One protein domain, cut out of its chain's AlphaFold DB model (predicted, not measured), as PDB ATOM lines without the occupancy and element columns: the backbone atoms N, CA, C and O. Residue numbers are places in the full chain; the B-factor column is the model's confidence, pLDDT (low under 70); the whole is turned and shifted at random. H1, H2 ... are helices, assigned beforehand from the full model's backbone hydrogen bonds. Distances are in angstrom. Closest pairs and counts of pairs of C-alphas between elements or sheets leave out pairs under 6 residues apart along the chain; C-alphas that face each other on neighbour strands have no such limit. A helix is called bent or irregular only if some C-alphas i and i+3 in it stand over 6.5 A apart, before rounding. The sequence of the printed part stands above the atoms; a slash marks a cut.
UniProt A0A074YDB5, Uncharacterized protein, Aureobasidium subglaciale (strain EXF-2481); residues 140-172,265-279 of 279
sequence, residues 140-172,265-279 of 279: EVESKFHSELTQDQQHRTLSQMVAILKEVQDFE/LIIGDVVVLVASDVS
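What this domain is: This is residues 140 to 172 and 265 to 279 of the 279 residues of an uncharacterized protein of Aureobasidium subglaciale (strain EXF-2481) (UniProt A0A074YDB5). One long helix, H2, makes the long axis, with a short one-turn helix, H1, folded back near its first end and a winding tail without a named element, residues 265 to 279. From beside the last end of H2 the tail runs back past the helix, and its last residues turn away from it. The printed part has 48 residues, with two named helices in the order H1, H2 and no named strand: the class is all helix. The whole is elongated, 36 by 24 by 17 A, and only just loose, close to compact, with a radius of gyration of the C-alphas of 11.9 A.

How they stand to each other: Start at H1, residues 141 to 145, and go on through a tight link of 5 residues to H2, residues 151 to 170. The two are close but not clearly touching: look at Phe 145 and Gln 154, whose C-alphas are their closest, 6.5 A apart. Their centres are 14.7 A apart. In H1 and H2 every O i to N i+4 pair is within hydrogen-bond range.

Where its parts are: Find C-alpha 141 at (148.987, 78.244, 241.448); from there H1 runs to C-alpha 145 at (147.788, 83.044, 243.882). H2 begins with C-alpha 151 at (151.235, 91.643, 242.871) and runs 28.3 A to C-alpha 170 at (142.539, 82.277, 217.649). Neither helix is bent.

The domain as a whole: The two C-alphas farthest apart are those of Ser 147 and Glu 172, 37.4 A. After Glu 172 comes the cut: residues 173 to 264 are not printed, and C-alphas 172 and 265 are 8.3 A apart. Look in the B-factor column for pLDDT: the mean of the printed part is 77.5, and residue 140 and residues 268 to 279 are under 70. Ser 279 is the chain's last residue.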
ATOM      1  N   GLU A 140     150.655  74.114 242.344       67.31
ATOM      2  CA  GLU A 140     149.279  74.565 242.533       67.31
ATOM      3  C   GLU A 140     149.254  76.099 242.643       67.31
ATOM      4  O   GLU A 140     149.511  76.674 243.699       67.31
ATOM      5  N   VAL A 141     149.013  76.774 241.518       70.00
ATOM      6  CA  VAL A 141     148.987  78.244 241.448       70.00
ATOM      7  C   VAL A 141     147.757  78.786 242.156       70.00
ATOM      8  O   VAL A 141     147.861  79.784 242.854       70.00
ATOM      9  N   GLU A 142     146.611  78.116 242.024       74.88
ATOM     10  CA  GLU A 142     145.333  78.555 242.595       74.88
ATOM     11  C   GLU A 142     145.428  78.782 244.113       74.88
ATOM     12  O   GLU A 142     145.075  79.856 244.602       74.88
ATOM     13  N   SER A 143     145.983  77.819 244.859       77.94
ATOM     14  CA  SER A 143     146.104  77.909 246.324       77.94
ATOM     15  C   SER A 143     147.109  78.972 246.787       77.94
ATOM     16  O   SER A 143     147.019  79.470 247.914       77.94
ATOM     17  N   LYS A 144     148.035  79.353 245.903       83.44
ATOM     18  CA  LYS A 144     149.134  80.290 246.159       83.44
ATOM     19  C   LYS A 144     148.887  81.688 245.611       83.44
ATOM     20  O   LYS A 144     149.562  82.630 246.024       83.44
ATOM     21  N   PHE A 145     147.933  81.840 244.693       85.00
ATOM     22  CA  PHE A 145     147.788  83.044 243.882       85.00
ATOM     23  C   PHE A 145     147.575  84.283 244.746       85.00
ATOM     24  O   PHE A 145     148.273  85.275 244.580       85.00
ATOM     25  N   HIS A 146     146.660  84.211 245.711       84.94
ATOM     26  CA  HIS A 146     146.360  85.330 246.606       84.94
ATOM     27  C   HIS A 146     147.229  85.372 247.869       84.94
ATOM     28  O   HIS A 146     147.297  86.413 248.517       84.94
ATOM     29  N   SER A 147     147.843  84.250 248.247       86.56
ATOM     30  CA  SER A 147     148.490  84.060 249.550       86.56
ATOM     31  C   SER A 147     150.015  84.186 249.503       86.56
ATOM     32  O   SER A 147     150.603  84.736 250.430       86.56
ATOM     33  N   GLU A 148     150.654  83.690 248.442       87.69
ATOM     34  CA  GLU A 148     152.114  83.591 248.324       87.69
ATOM     35  C   GLU A 148     152.684  84.455 247.189       87.69
ATOM     36  O   GLU A 148     153.836  84.881 247.274       87.69
ATOM     37  N   LEU A 149     151.910  84.727 246.130       86.94
ATOM     38  CA  LEU A 149     152.395  85.519 244.998       86.94
ATOM     39  C   LEU A 149     152.346  87.023 245.287       86.94
ATOM     40  O   LEU A 149     151.347  87.555 245.769       86.94
ATOM     41  N   THR A 150     153.409  87.735 244.908       91.88
ATOM     42  CA  THR A 150     153.409  89.203 244.881       91.88
ATOM     43  C   THR A 150     152.472  89.729 243.794       91.88
ATOM     44  O   THR A 150     152.151  89.026 242.834       91.88
ATOM     45  N   GLN A 151     152.078  91.001 243.888       92.19
ATOM     46  CA  GLN A 151     151.235  91.643 242.871       92.19
ATOM     47  C   GLN A 151     151.840  91.542 241.458       92.19
ATOM     48  O   GLN A 151     151.131  91.246 240.497       92.19
ATOM     49  N   ASP A 152     153.158  91.704 241.329       92.12
ATOM     50  CA  ASP A 152     153.852  91.559 240.045       92.12
ATOM     51  C   ASP A 152     153.790  90.120 239.508       92.12
ATOM     52  O   ASP A 152     153.628  89.906 238.306       92.12
ATOM     53  N   GLN A 153     153.906  89.114 240.383       88.94
ATOM     54  CA  GLN A 153     153.777  87.702 240.003       88.94
ATOM     55  C   GLN A 153     152.339  87.354 239.597       88.94
ATOM     56  O   GLN A 153     152.141  86.655 238.601       88.94
ATOM     57  N   GLN A 154     151.343  87.879 240.312       90.00
ATOM     58  CA  GLN A 154     149.929  87.744 239.951       90.00
ATOM     59  C   GLN A 154     149.658  88.348 238.572       90.00
ATOM     60  O   GLN A 154     149.071  87.693 237.714       90.00
ATOM     61  N   HIS A 155     150.146  89.567 238.318       90.69
ATOM     62  CA  HIS A 155     149.959  90.244 237.037       90.69
ATOM     63  C   HIS A 155     150.609  89.476 235.877       90.69
ATOM     64  O   HIS A 155     149.997  89.310 234.819       90.69
ATOM     65  N   ARG A 156     151.826  88.945 236.073       88.69
ATOM     66  CA  ARG A 156     152.484  88.079 235.081       88.69
ATOM     67  C   ARG A 156     151.700  86.794 234.820       88.69
ATOM     68  O   ARG A 156     151.518  86.432 233.663       88.69
ATOM     69  N   THR A 157     151.191  86.155 235.871       86.69
ATOM     70  CA  THR A 157     150.375  84.935 235.758       86.69
ATOM     71  C   THR A 157     149.101  85.198 234.950       86.69
ATOM     72  O   THR A 157     148.819  84.484 233.994       86.69
ATOM     73  N   LEU A 158     148.369  86.276 235.256       90.12
ATOM     74  CA  LEU A 158     147.177  86.666 234.493       90.12
ATOM     75  C   LEU A 158     147.511  87.004 233.034       90.12
ATOM     76  O   LEU A 158     146.769  86.631 232.131       90.12
ATOM     77  N   SER A 159     148.648  87.656 232.786       90.88
ATOM     78  CA  SER A 159     149.100  87.958 231.421       90.88
ATOM     79  C   SER A 159     149.370  86.680 230.616       90.88
ATOM     80  O   SER A 159     148.975  86.587 229.455       90.88
ATOM     81  N   GLN A 160     149.983  85.667 231.237       88.81
ATOM     82  CA  GLN A 160     150.169  84.348 230.624       88.81
ATOM     83  C   GLN A 160     148.829  83.656 230.353       88.81
ATOM     84  O   GLN A 160     148.651  83.088 229.280       88.81
ATOM     85  N   MET A 161     147.863  83.744 231.277       87.50
ATOM     86  CA  MET A 161     146.513  83.201 231.074       87.50
ATOM     87  C   MET A 161     145.825  83.828 229.865       87.50
ATOM     88  O   MET A 161     145.273  83.110 229.038       87.50
ATOM     89  N   VAL A 162     145.890  85.155 229.735       90.88
ATOM     90  CA  VAL A 162     145.324  85.869 228.584       90.88
ATOM     91  C   VAL A 162     145.980  85.408 227.284       90.88
ATOM     92  O   VAL A 162     145.271  85.149 226.317       90.88
ATOM     93  N   ALA A 163     147.307  85.252 227.262       91.81
ATOM     94  CA  ALA A 163     148.013  84.757 226.084       91.81
ATOM     95  C   ALA A 163     147.585  83.327 225.709       91.81
ATOM     96  O   ALA A 163     147.292  83.065 224.548       91.81
ATOM     97  N   ILE A 164     147.475  82.423 226.689       91.88
ATOM     98  CA  ILE A 164     147.019  81.040 226.472       91.88
ATOM     99  C   ILE A 164     145.588  81.013 225.925       91.88
ATOM    100  O   ILE A 164     145.314  80.314 224.954       91.88
ATOM    101  N   LEU A 165     144.676  81.770 226.539       92.12
ATOM    102  CA  LEU A 165     143.283  81.840 226.099       92.12
ATOM    103  C   LEU A 165     143.175  82.396 224.685       92.12
ATOM    104  O   LEU A 165     142.435  81.843 223.878       92.12
ATOM    105  N   LYS A 166     143.950  83.439 224.380       92.56
ATOM    106  CA  LYS A 166     143.994  84.027 223.048       92.56
ATOM    107  C   LYS A 166     144.485  83.027 222.004       92.56
ATOM    108  O   LYS A 166     143.806  82.853 221.007       92.56
ATOM    109  N   GLU A 167     145.599  82.339 222.245       94.19
ATOM    110  CA  GLU A 167     146.127  81.325 221.314       94.19
ATOM    111  C   GLU A 167     145.121  80.196 221.054       94.19
ATOM    112  O   GLU A 167     144.966  79.731 219.930       94.19
ATOM    113  N   VAL A 168     144.387  79.769 222.084       93.69
ATOM    114  CA  VAL A 168     143.345  78.744 221.933       93.69
ATOM    115  C   VAL A 168     142.137  79.270 221.155       93.69
ATOM    116  O   VAL A 168     141.600  78.551 220.318       93.69
ATOM    117  N   GLN A 169     141.709  80.505 221.411       92.50
ATOM    118  CA  GLN A 169     140.552  81.114 220.748       92.50
ATOM    119  C   GLN A 169     140.838  81.549 219.304       92.50
ATOM    120  O   GLN A 169     139.922  81.530 218.486       92.50
ATOM    121  N   ASP A 170     142.081  81.923 218.997       94.25
ATOM    122  CA  ASP A 170     142.539  82.277 217.649       94.25
ATOM    123  C   ASP A 170     142.856  81.028 216.801       94.25
ATOM    124  O   ASP A 170     143.057  81.139 215.592       94.25
ATOM    125  N   PHE A 171     142.915  79.839 217.411       95.31
ATOM    126  CA  PHE A 171     143.217  78.599 216.705       95.31
ATOM    127  C   PHE A 171     142.131  78.257 215.678       95.31
ATOM    128  O   PHE A 171     140.960  78.070 216.018       95.31
ATOM    129  N   GLU A 172     142.539  78.101 214.417       95.12
ATOM    130  CA  GLU A 172     141.645  77.676 213.342       95.12
ATOM    131  C   GLU A 172     141.212  76.219 213.544       95.12
ATOM    132  O   GLU A 172     142.011  75.281 213.480       95.12
ATOM    133  N   LEU A 265     137.802  77.173 219.656       92.81
ATOM    134  CA  LEU A 265     138.111  76.244 220.729       92.81
ATOM    135  C   LEU A 265     137.977  76.967 222.074       92.81
ATOM    136  O   LEU A 265     138.540  78.041 222.273       92.81
ATOM    137  N   ILE A 266     137.255  76.365 223.019       86.88
ATOM    138  CA  ILE A 266     137.072  76.914 224.367       86.88
ATOM    139  C   ILE A 266     137.569  75.902 225.398       86.88
ATOM    140  O   ILE A 266     137.230  74.719 225.352       86.88
ATOM    141  N   ILE A 267     138.344  76.379 226.374       81.25
ATOM    142  CA  ILE A 267     138.658  75.631 227.596       81.25
ATOM    143  C   ILE A 267     137.635  76.055 228.652       81.25
ATOM    144  O   ILE A 267     137.714  77.158 229.185       81.25
ATOM    145  N   GLY A 268     136.646  75.199 228.919       65.38
ATOM    146  CA  GLY A 268     135.504  75.541 229.781       65.38
ATOM    147  C   GLY A 268     135.821  75.681 231.276       65.38
ATOM    148  O   GLY A 268     135.055  76.314 231.993       65.38
ATOM    149  N   ASP A 269     136.932  75.110 231.748       67.50
ATOM    150  CA  ASP A 269     137.385  75.212 233.141       67.50
ATOM    151  C   ASP A 269     138.912  75.381 233.157       67.50
ATOM    152  O   ASP A 269     139.670  74.430 232.937       67.50
ATOM    153  N   VAL A 270     139.364  76.626 233.304       60.34
ATOM    154  CA  VAL A 270     140.780  77.000 233.203       60.34
ATOM    155  C   VAL A 270     141.362  77.067 234.607       60.34
ATOM    156  O   VAL A 270     141.194  78.055 235.316       60.34
ATOM    157  N   VAL A 271     142.097  76.024 234.984       53.88
ATOM    158  CA  VAL A 271     142.918  75.997 236.202       53.88
ATOM    159  C   VAL A 271     144.373  75.878 235.759       53.88
ATOM    160  O   VAL A 271     144.748  74.890 235.128       53.88
ATOM    161  N   VAL A 272     145.188  76.903 236.007       48.66
ATOM    162  CA  VAL A 272     146.552  76.974 235.456       48.66
ATOM    163  C   VAL A 272     147.590  76.361 236.392       48.66
ATOM    164  O   VAL A 272     147.606  76.626 237.592       48.66
ATOM    165  N   LEU A 273     148.499  75.587 235.791       42.00
ATOM    166  CA  LEU A 273     149.829  75.262 236.304       42.00
ATOM    167  C   LEU A 273     150.817  76.229 235.638       42.00
ATOM    168  O   LEU A 273     150.884  76.291 234.411       42.00
ATOM    169  N   VAL A 274     151.551  77.019 236.421       38.66
ATOM    170  CA  VAL A 274     152.597  77.907 235.889       38.66
ATOM    171  C   VAL A 274     153.859  77.073 235.696       38.66
ATOM    172  O   VAL A 274     154.308  76.409 236.629       38.66
ATOM    173  N   ALA A 275     154.432  77.116 234.490       36.69
ATOM    174  CA  ALA A 275     155.753  76.561 234.230       36.69
ATOM    175  C   ALA A 275     156.788  77.335 235.056       36.69
ATOM    176  O   ALA A 275     156.863  78.562 234.983       36.69
ATOM    177  N   SER A 276     157.569  76.609 235.851       34.81
ATOM    178  CA  SER A 276     158.549  77.158 236.789       34.81
ATOM    179  C   SER A 276     159.766  77.820 236.124       34.81
ATOM    180  O   SER A 276     160.535  78.469 236.825       34.81
ATOM    181  N   ASP A 277     159.896  77.772 234.794       36.72
ATOM    182  CA  ASP A 277     161.020  78.360 234.065       36.72
ATOM    183  C   ASP A 277     160.560  79.192 232.859       36.72
ATOM    184  O   ASP A 277     160.444  78.706 231.734       36.72
ATOM    185  N   VAL A 278     160.369  80.493 233.087       33.69
ATOM    186  CA  VAL A 278     160.737  81.514 232.097       33.69
ATOM    187  C   VAL A 278     161.554  82.559 232.848       33.69
ATOM    188  O   VAL A 278     161.006  83.450 233.499       33.69
ATOM    189  N   SER A 279     162.869  82.341 232.827       31.09
ATOM    190  CA  SER A 279     163.917  83.253 233.300       31.09
ATOM    191  C   SER A 279     163.901  84.583 232.558       31.09
ATOM    192  O   SER A 279     163.782  84.520 231.311       31.09
TER     193      SER A 279